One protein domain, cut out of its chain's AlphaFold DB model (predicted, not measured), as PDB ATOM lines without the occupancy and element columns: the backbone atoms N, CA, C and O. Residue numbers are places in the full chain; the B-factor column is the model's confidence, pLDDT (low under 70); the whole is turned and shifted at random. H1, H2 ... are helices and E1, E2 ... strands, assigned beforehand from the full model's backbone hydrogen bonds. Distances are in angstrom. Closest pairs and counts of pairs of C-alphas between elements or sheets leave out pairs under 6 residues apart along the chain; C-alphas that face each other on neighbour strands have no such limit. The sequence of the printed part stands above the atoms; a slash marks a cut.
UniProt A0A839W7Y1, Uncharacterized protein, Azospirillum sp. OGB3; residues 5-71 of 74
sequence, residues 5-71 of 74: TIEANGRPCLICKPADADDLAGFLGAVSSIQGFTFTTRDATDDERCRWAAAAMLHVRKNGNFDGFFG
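Overview. This is residues 5 to 71 of the 74 residues of an uncharacterized protein of Azospirillum sp. OGB3 (UniProt A0A839W7Y1). A small antiparallel sheet of three strands, E2 - E1 - E3 in order, stands between two separate helices: H1 covers one face, over E1 and E3, and the long H2 only grazes the sheet, mainly beside E2. From the far end of H2 the chain folds back to the short H3, near E2. The printed part has 67 residues, with three named helices and three named strands in the order E1, E2, H1, E3, H2, H3; its class is mixed, helices and strands. It is elongated, spanning 36 by 22 by 21 A, and only just compact, close to loose, with a radius of gyration of the C-alphas of 12.8 A.

Arrangement. Start at the inner strand E1, residues 5 to 8. Its hairpin partner is the edge strand E2, residues 11 to 16, antiparallel at 144 degrees; look for N 6 and O 14, 2.8 A apart, within hydrogen-bond range. The other edge strand, E3, residues 39 to 43, is antiparallel to E1 at 155 degrees, with N 7 and O 40 at 2.8 A. The sheet is only just strongly twisted, its C-alphas lying up to 4.3 A off the best plane. H1, residues 21 to 32, is on the sheet at a height of 9.7 A, over E1 and only just over E3, on which 3 of its C-alphas fall; it runs along the strands, at 16 degrees to E1 on the local plane. The closest C-alphas of H1 and E3 are those of Ser 32 and Phe 39, 7.1 A apart. E2, H1 and E3 form a split strand-helix-strand unit, two strands running the same way with E1 between them, and its crossover is right-handed. H2, residues 46 to 62, only grazes the sheet with residues 48 to 52; the closest C-alphas of H2 and E2 are those of Ile 15 and Trp 52, at 6.6 A. H3, residues 66 to 70, only just touches H2, with 3 pairs of C-alphas within 8 A, the closest C-alphas being those of Ala 55 and Phe 69 at 6.4 A; H2 touches H3 with residues 55 to 59 alone. H1 is apart from H2 and H3. In H1, H2 and H3 every O i to N i+4 pair is within hydrogen-bond range.

Along the chain. Find C-alpha 5 at (-35.191, 16.571, 42.599), where E1 begins its 10.0 A; E2 covers 14.8 A and E3 13.8 A. H1 starts at C-alpha 21, (-25.863, 9.551, 50.414), and runs 16.2 A. H2 is 23.8 A long, and H3, 6.3 A, ends at C-alpha 70, (-38.189, 9.203, 33.734).

Size, cuts and confidence. The C-alphas farthest apart, those of Gly 36 and Arg 61, are 37.4 A from each other. The printed part has no cut and no long link. The mean pLDDT of the printed part is 76.8; look for values under 70 at residues 32 to 36, 59 and 61 to 71.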
ATOM      1  N   THR A   5     -35.166  16.037  43.961       88.62
ATOM      2  CA  THR A   5     -35.191  16.571  42.599       88.62
ATOM      3  C   THR A   5     -33.799  17.059  42.242       88.62
ATOM      4  O   THR A   5     -33.194  17.827  42.991       88.62
ATOM      5  N   ILE A   6     -33.302  16.594  41.106       86.75
ATOM      6  CA  ILE A   6     -32.059  17.039  40.494       86.75
ATOM      7  C   ILE A   6     -32.429  18.053  39.425       86.75
ATOM      8  O   ILE A   6     -33.323  17.821  38.606       86.75
ATOM      9  N   GLU A   7     -31.759  19.192  39.459       87.81
ATOM     10  CA  GLU A   7     -31.970  20.289  38.532       87.81
ATOM     11  C   GLU A   7     -30.709  20.504  37.711       87.81
ATOM     12  O   GLU A   7     -29.608  20.509  38.251       87.81
ATOM     13  N   ALA A   8     -30.875  20.717  36.411       85.31
ATOM     14  CA  ALA A   8     -29.809  21.112  35.508       85.31
ATOM     15  C   ALA A   8     -30.057  22.562  35.080       85.31
ATOM     16  O   ALA A   8     -31.095  22.871  34.491       85.31
ATOM     17  N   ASN A   9     -29.133  23.471  35.406       84.56
ATOM     18  CA  ASN A   9     -29.262  24.909  35.121       84.56
ATOM     19  C   ASN A   9     -30.593  25.513  35.641       84.56
ATOM     20  O   ASN A   9     -31.238  26.310  34.959       84.56
ATOM     21  N   GLY A  10     -31.027  25.093  36.837       80.38
ATOM     22  CA  GLY A  10     -32.257  25.569  37.487       80.38
ATOM     23  C   GLY A  10     -33.560  24.987  36.926       80.38
ATOM     24  O   GLY A  10     -34.637  25.493  37.237       80.38
ATOM     25  N   ARG A  11     -33.491  23.947  36.084       81.62
ATOM     26  CA  ARG A  11     -34.667  23.220  35.584       81.62
ATOM     27  C   ARG A  11     -34.678  21.785  36.111       81.62
ATOM     28  O   ARG A  11     -33.655  21.118  35.967       81.62
ATOM     29  N   PRO A  12     -35.801  21.285  36.660       81.31
ATOM     30  CA  PRO A  12     -35.919  19.890  37.082       81.31
ATOM     31  C   PRO A  12     -35.628  18.942  35.917       81.31
ATOM     32  O   PRO A  12     -36.267  19.046  34.870       81.31
ATOM     33  N   CYS A  13     -34.664  18.039  36.097       79.44
ATOM     34  CA  CYS A  13     -34.304  17.028  35.104       79.44
ATOM     35  C   CYS A  13     -34.659  15.612  35.563       79.44
ATOM     36  O   CYS A  13     -35.138  14.821  34.759       79.44
ATOM     37  N   LEU A  14     -34.472  15.298  36.848       81.50
ATOM     38  CA  LEU A  14     -34.718  13.965  37.393       81.50
ATOM     39  C   LEU A  14     -35.315  14.059  38.795       81.50
ATOM     40  O   LEU A  14     -34.903  14.887  39.602       81.50
ATOM     41  N   ILE A  15     -36.260  13.173  39.098       85.44
ATOM     42  CA  ILE A  15     -36.817  13.004  40.441       85.44
ATOM     43  C   ILE A  15     -36.513  11.574  40.867       85.44
ATOM     44  O   ILE A  15     -36.949  10.627  40.213       85.44
ATOM     45  N   CYS A  16     -35.764  11.403  41.950       82.94
ATOM     46  CA  CYS A  16     -35.318  10.092  42.404       82.94
ATOM     47  C   CYS A  16     -35.405   9.956  43.925       82.94
ATOM     48  O   CYS A  16     -35.541  10.931  44.662       82.94
ATOM     49  N   LYS A  17     -35.338   8.715  44.407       84.44
ATOM     50  CA  LYS A  17     -35.213   8.405  45.830       84.44
ATOM     51  C   LYS A  17     -33.925   7.602  46.029       84.44
ATOM     52  O   LYS A  17     -33.992   6.377  45.929       84.44
ATOM     53  N   PRO A  18     -32.778   8.265  46.261       81.56
ATOM     54  CA  PRO A  18     -31.515   7.569  46.488       81.56
ATOM     55  C   PRO A  18     -31.614   6.673  47.727       81.56
ATOM     56  O   PRO A  18     -32.336   6.988  48.685       81.56
ATOM     57  N   ALA A  19     -30.925   5.532  47.689       80.56
ATOM     58  CA  ALA A  19     -30.905   4.587  48.803       80.56
ATOM     59  C   ALA A  19     -30.144   5.172  50.005       80.56
ATOM     60  O   ALA A  19     -30.634   5.123  51.141       80.56
ATOM     61  N   ASP A  20     -29.002   5.797  49.721       83.75
ATOM     62  CA  ASP A  20     -28.091   6.433  50.668       83.75
ATOM     63  C   ASP A  20     -27.358   7.636  50.029       83.75
ATOM     64  O   ASP A  20     -27.576   7.994  48.867       83.75
ATOM     65  N   ALA A  21     -26.558   8.337  50.838       80.19
ATOM     66  CA  ALA A  21     -25.863   9.551  50.414       80.19
ATOM     67  C   ALA A  21     -24.769   9.280  49.372       80.19
ATOM     68  O   ALA A  21     -24.517  10.149  48.533       80.19
ATOM     69  N   ASP A  22     -24.154   8.097  49.407       85.19
ATOM     70  CA  ASP A  22     -23.106   7.691  48.476       85.19
ATOM     71  C   ASP A  22     -23.686   7.432  47.080       85.19
ATOM     72  O   ASP A  22     -23.085   7.838  46.087       85.19
ATOM     73  N   ASP A  23     -24.890   6.863  46.993       82.31
ATOM     74  CA  ASP A  23     -25.627   6.675  45.736       82.31
ATOM     75  C   ASP A  23     -25.897   8.017  45.025       82.31
ATOM     76  O   ASP A  23     -25.595   8.191  43.840       82.31
ATOM     77  N   LEU A  24     -26.371   9.022  45.775       82.12
ATOM     78  CA  LEU A  24     -26.601  10.368  45.239       82.12
ATOM     79  C   LEU A  24     -25.291  11.048  44.812       82.12
ATOM     80  O   LEU A  24     -25.240  11.678  43.753       82.12
ATOM     81  N   ALA A  25     -24.240  10.938  45.624       83.56
ATOM     82  CA  ALA A  25     -22.932  11.509  45.312       83.56
ATOM     83  C   ALA A  25     -22.302  10.846  44.078       83.56
ATOM     84  O   ALA A  25     -21.746  11.542  43.228       83.56
ATOM     85  N   GLY A  26     -22.442   9.525  43.942       83.69
ATOM     86  CA  GLY A  26     -22.003   8.761  42.778       83.69
ATOM     87  C   GLY A  26     -22.720   9.196  41.502       83.69
ATOM     88  O   GLY A  26     -22.062   9.474  40.499       83.69
ATOM     89  N   PHE A  27     -24.049   9.348  41.554       82.25
ATOM     90  CA  PHE A  27     -24.828   9.876  40.432       82.25
ATOM     91  C   PHE A  27     -24.370  11.285  40.038       82.25
ATOM     92  O   PHE A  27     -24.055  11.521  38.872       82.25
ATOM     93  N   LEU A  28     -24.288  12.212  41.002       82.19
ATOM     94  CA  LEU A  28     -23.852  13.590  40.754       82.19
ATOM     95  C   LEU A  28     -22.429  13.646  40.188       82.19
ATOM     96  O   LEU A  28     -22.172  14.410  39.261       82.19
ATOM     97  N   GLY A  29     -21.525  12.802  40.688       82.50
ATOM     98  CA  GLY A  29     -20.172  12.646  40.158       82.50
ATOM     99  C   GLY A  29     -20.169  12.192  38.697       82.50
ATOM    100  O   GLY A  29     -19.499  12.807  37.864       82.50
ATOM    101  N   ALA A  30     -20.975  11.184  38.358       79.62
ATOM    102  CA  ALA A  30     -21.101  10.689  36.989       79.62
ATOM    103  C   ALA A  30     -21.652  11.762  36.033       79.62
ATOM    104  O   ALA A  30     -21.084  11.978  34.962       79.62
ATOM    105  N   VAL A  31     -22.704  12.491  36.427       74.12
ATOM    106  CA  VAL A  31     -23.297  13.530  35.566       74.12
ATOM    107  C   VAL A  31     -22.480  14.820  35.523       74.12
ATOM    108  O   VAL A  31     -22.499  15.510  34.509       74.12
ATOM    109  N   SER A  32     -21.694  15.134  36.559       69.19
ATOM    110  CA  SER A  32     -20.809  16.313  36.572       69.19
ATOM    111  C   SER A  32     -19.690  16.249  35.526       69.19
ATOM    112  O   SER A  32     -19.115  17.276  35.166       69.19
ATOM    113  N   SER A  33     -19.411  15.053  34.996       68.50
ATOM    114  CA  SER A  33     -18.476  14.848  33.886       68.50
ATOM    115  C   SER A  33     -19.062  15.259  32.524       68.50
ATOM    116  O   SER A  33     -18.326  15.369  31.544       68.50
ATOM    117  N   ILE A  34     -20.372  15.527  32.446       69.44
ATOM    118  CA  ILE A  34     -21.043  16.043  31.250       69.44
ATOM    119  C   ILE A  34     -20.807  17.560  31.195       69.44
ATOM    120  O   ILE A  34     -21.412  18.334  31.937       69.44
ATOM    121  N   GLN A  35     -19.882  17.995  30.335       61.78
ATOM    122  CA  GLN A  35     -19.501  19.407  30.215       61.78
ATOM    123  C   GLN A  35     -20.715  20.298  29.884       61.78
ATOM    124  O   GLN A  35     -21.438  20.042  28.924       61.78
ATOM    125  N   GLY A  36     -20.904  21.380  30.653       69.56
ATOM    126  CA  GLY A  36     -21.864  22.453  30.344       69.56
ATOM    127  C   GLY A  36     -23.163  22.479  31.161       69.56
ATOM    128  O   GLY A  36     -23.971  23.386  30.961       69.56
ATOM    129  N   PHE A  37     -23.362  21.549  32.102       71.62
ATOM    130  CA  PHE A  37     -24.517  21.559  33.006       71.62
ATOM    131  C   PHE A  37     -24.091  21.696  34.467       71.62
ATOM    132  O   PHE A  37     -23.255  20.944  34.963       71.62
ATOM    133  N   THR A  38     -24.683  22.657  35.179       78.50
ATOM    134  CA  THR A  38     -24.593  22.722  36.641       78.50
ATOM    135  C   THR A  38     -25.756  21.942  37.232       78.50
ATOM    136  O   THR A  38     -26.913  22.312  37.018       78.50
ATOM    137  N   PHE A  39     -25.435  20.873  37.963       84.12
ATOM    138  CA  PHE A  39     -26.420  20.058  38.663       84.12
ATOM    139  C   PHE A  39     -26.563  20.511  40.115       84.12
ATOM    140  O   PHE A  39     -25.577  20.586  40.848       84.12
ATOM    141  N   THR A  40     -27.791  20.792  40.534       86.50
ATOM    142  CA  THR A  40     -28.153  21.072  41.929       86.50
ATOM    143  C   THR A  40     -29.204  20.081  42.401       86.50
ATOM    144  O   THR A  40     -29.911  19.473  41.598       86.50
ATOM    145  N   THR A  41     -29.306  19.891  43.713       88.38
ATOM    146  CA  THR A  41     -30.307  19.009  44.315       88.38
ATOM    147  C   THR A  41     -31.154  19.770  45.322       88.38
ATOM    148  O   THR A  41     -30.672  20.658  46.024       88.38
ATOM    149  N   ARG A  42     -32.437  19.415  45.391       90.94
ATOM    150  CA  ARG A  42     -33.367  19.895  46.416       90.94
ATOM    151  C   ARG A  42     -34.374  18.815  46.782       90.94
ATOM    152  O   ARG A  42     -34.565  17.856  46.033       90.94
ATOM    153  N   ASP A  43     -35.063  18.990  47.903       90.81
ATOM    154  CA  ASP A  43     -36.237  18.173  48.199       90.81
ATOM    155  C   ASP A  43     -37.297  18.341  47.097       90.81
ATOM    156  O   ASP A  43     -37.543  19.438  46.578       90.81
ATOM    157  N   ALA A  44     -37.933  17.227  46.738       88.31
ATOM    158  CA  ALA A  44     -39.069  17.234  45.830       88.31
ATOM    159  C   ALA A  44     -40.291  17.895  46.486       88.31
ATOM    160  O   ALA A  44     -40.600  17.626  47.654       88.31
ATOM    161  N   THR A  45     -41.002  18.710  45.709       89.00
ATOM    162  CA  THR A  45     -42.326  19.255  46.044       89.00
ATOM    163  C   THR A  45     -43.371  18.143  46.116       89.00
ATOM    164  O   THR A  45     -43.157  17.041  45.611       89.00
ATOM    165  N   ASP A  46     -44.532  18.412  46.714       86.62
ATOM    166  CA  ASP A  46     -45.589  17.398  46.836       86.62
ATOM    167  C   ASP A  46     -46.085  16.880  45.475       86.62
ATOM    168  O   ASP A  46     -46.334  15.684  45.329       86.62
ATOM    169  N   ASP A  47     -46.149  17.739  44.453       84.81
ATOM    170  CA  ASP A  47     -46.498  17.329  43.086       84.81
ATOM    171  C   ASP A  47     -45.442  16.382  42.487       84.81
ATOM    172  O   ASP A  47     -45.771  15.314  41.968       84.81
ATOM    173  N   GLU A  48     -44.157  16.711  42.632       84.00
ATOM    174  CA  GLU A  48     -43.039  15.878  42.166       84.00
ATOM    175  C   GLU A  48     -42.999  14.521  42.887       84.00
ATOM    176  O   GLU A  48     -42.776  13.483  42.259       84.00
ATOM    177  N   ARG A  49     -43.297  14.500  44.193       84.31
ATOM    178  CA  ARG A  49     -43.433  13.262  44.977       84.31
ATOM    179  C   ARG A  49     -44.591  12.402  44.475       84.31
ATOM    180  O   ARG A  49     -44.424  11.191  44.334       84.31
ATOM    181  N   CYS A  50     -45.741  13.009  44.178       83.38
ATOM    182  CA  CYS A  50     -46.898  12.316  43.611       83.38
ATOM    183  C   CYS A  50     -46.578  11.703  42.242       83.38
ATOM    184  O   CYS A  50     -46.914  10.542  42.000       83.38
ATOM    185  N   ARG A  51     -45.876  12.435  41.366       82.19
ATOM    186  CA  ARG A  51     -45.427  11.916  40.062       82.19
ATOM    187  C   ARG A  51     -44.460  10.750  40.215       82.19
ATOM    188  O   ARG A  51     -44.647   9.722  39.566       82.19
ATOM    189  N   TRP A  52     -43.476  10.872  41.107       84.25
ATOM    190  CA  TRP A  52     -42.538   9.788  41.392       84.25
ATOM    191  C   TRP A  52     -43.258   8.540  41.917       84.25
ATOM    192  O   TRP A  52     -43.018   7.435  41.434       84.25
ATOM    193  N   ALA A  53     -44.195   8.707  42.856       83.56
ATOM    194  CA  ALA A  53     -44.981   7.606  43.403       83.56
ATOM    195  C   ALA A  53     -45.860   6.932  42.336       83.56
ATOM    196  O   ALA A  53     -45.948   5.703  42.302       83.56
ATOM    197  N   ALA A  54     -46.477   7.711  41.442       80.94
ATOM    198  CA  ALA A  54     -47.247   7.182  40.321       80.94
ATOM    199  C   ALA A  54     -46.364   6.363  39.365       80.94
ATOM    200  O   ALA A  54     -46.724   5.236  39.018       80.94
ATOM    201  N   ALA A  55     -45.188   6.882  38.999       74.62
ATOM    202  CA  ALA A  55     -44.224   6.179  38.153       74.62
ATOM    203  C   ALA A  55     -43.716   4.883  38.812       74.62
ATOM    204  O   ALA A  55     -43.733   3.821  38.188       74.62
ATOM    205  N   ALA A  56     -43.366   4.931  40.100       77.31
ATOM    206  CA  ALA A  56     -42.951   3.757  40.868       77.31
ATOM    207  C   ALA A  56     -44.061   2.692  40.935       77.31
ATOM    208  O   ALA A  56     -43.807   1.504  40.733       77.31
ATOM    209  N   MET A  57     -45.312   3.102  41.161       75.81
ATOM    210  CA  MET A  57     -46.461   2.192  41.185       75.81
ATOM    211  C   MET A  57     -46.730   1.559  39.818       75.81
ATOM    212  O   MET A  57     -47.034   0.367  39.752       75.81
ATOM    213  N   LEU A  58     -46.599   2.318  38.726       71.56
ATOM    214  CA  LEU A  58     -46.725   1.791  37.364       71.56
ATOM    215  C   LEU A  58     -45.626   0.773  37.045       71.56
ATOM    216  O   LEU A  58     -45.927  -0.282  36.482       71.56
ATOM    217  N   HIS A  59     -44.388   1.043  37.458       69.69
ATOM    218  CA  HIS A  59     -43.281   0.104  37.314       69.69
ATOM    219  C   HIS A  59     -43.563  -1.217  38.048       69.69
ATOM    220  O   HIS A  59     -43.584  -2.275  37.420       69.69
ATOM    221  N   VAL A  60     -43.902  -1.149  39.343       70.50
ATOM    222  CA  VAL A  60     -44.170  -2.330  40.188       70.50
ATOM    223  C   VAL A  60     -45.381  -3.137  39.706       70.50
ATOM    224  O   VAL A  60     -45.381  -4.363  39.783       70.50
ATOM    225  N   ARG A  61     -46.447  -2.475  39.239       67.19
ATOM    226  CA  ARG A  61     -47.724  -3.142  38.925       67.19
ATOM    227  C   ARG A  61     -47.857  -3.607  37.483       67.19
ATOM    228  O   ARG A  61     -48.663  -4.501  37.234       67.19
ATOM    229  N   LYS A  62     -47.158  -2.980  36.536       61.56
ATOM    230  CA  LYS A  62     -47.356  -3.229  35.098       61.56
ATOM    231  C   LYS A  62     -46.084  -3.586  34.338       61.56
ATOM    232  O   LYS A  62     -46.142  -3.651  33.115       61.56
ATOM    233  N   ASN A  63     -44.961  -3.810  35.026       60.75
ATOM    234  CA  ASN A  63     -43.661  -3.989  34.374       60.75
ATOM    235  C   ASN A  63     -43.336  -2.794  33.445       60.75
ATOM    236  O   ASN A  63     -42.761  -2.954  32.370       60.75
ATOM    237  N   GLY A  64     -43.804  -1.596  33.827       56.88
ATOM    238  CA  GLY A  64     -43.681  -0.382  33.028       56.88
ATOM    239  C   GLY A  64     -42.215  -0.005  32.836       56.88
ATOM    240  O   GLY A  64     -41.448  -0.012  33.803       56.88
ATOM    241  N   ASN A  65     -41.840   0.305  31.594       57.97
ATOM    242  CA  ASN A  65     -40.483   0.686  31.221       57.97
ATOM    243  C   ASN A  65     -40.067   1.967  31.964       57.97
ATOM    244  O   ASN A  65     -40.576   3.045  31.657       57.97
ATOM    245  N   PHE A  66     -39.169   1.829  32.941       55.03
ATOM    246  CA  PHE A  66     -38.724   2.907  33.825       55.03
ATOM    247  C   PHE A  66     -38.086   4.061  33.028       55.03
ATOM    248  O   PHE A  66     -38.386   5.223  33.303       55.03
ATOM    249  N   ASP A  67     -37.332   3.747  31.967       49.00
ATOM    250  CA  ASP A  67     -36.699   4.729  31.073       49.00
ATOM    251  C   ASP A  67     -37.729   5.604  30.342       49.00
ATOM    252  O   ASP A  67     -37.562   6.818  30.226       49.00
ATOM    253  N   GLY A  68     -38.869   5.024  29.949       52.41
ATOM    254  CA  GLY A  68     -39.969   5.761  29.317       52.41
ATOM    255  C   GLY A  68     -40.738   6.691  30.264       52.41
ATOM    256  O   GLY A  68     -41.413   7.607  29.798       52.41
ATOM    257  N   PHE A  69     -40.650   6.476  31.583       51.25
ATOM    258  CA  PHE A  69     -41.330   7.302  32.590       51.25
ATOM    259  C   PHE A  69     -40.457   8.431  33.138       51.25
ATOM    260  O   PHE A  69     -40.991   9.480  33.500       51.25
ATOM    261  N   PHE A  70     -39.140   8.225  33.199       54.38
ATOM    262  CA  PHE A  70     -38.189   9.203  33.734       54.38
ATOM    263  C   PHE A  70     -37.365   9.923  32.658       54.38
ATOM    264  O   PHE A  70     -36.628  10.843  32.999       54.38
ATOM    265  N   GLY A  71     -37.537   9.580  31.376       45.09
ATOM    266  CA  GLY A  71     -37.021  10.375  30.261       45.09
ATOM    267  C   GLY A  71     -35.500  10.366  30.135       45.09
ATOM    268  O   GLY A  71     -34.924  11.373  29.732       45.09
TER     269      GLY A  71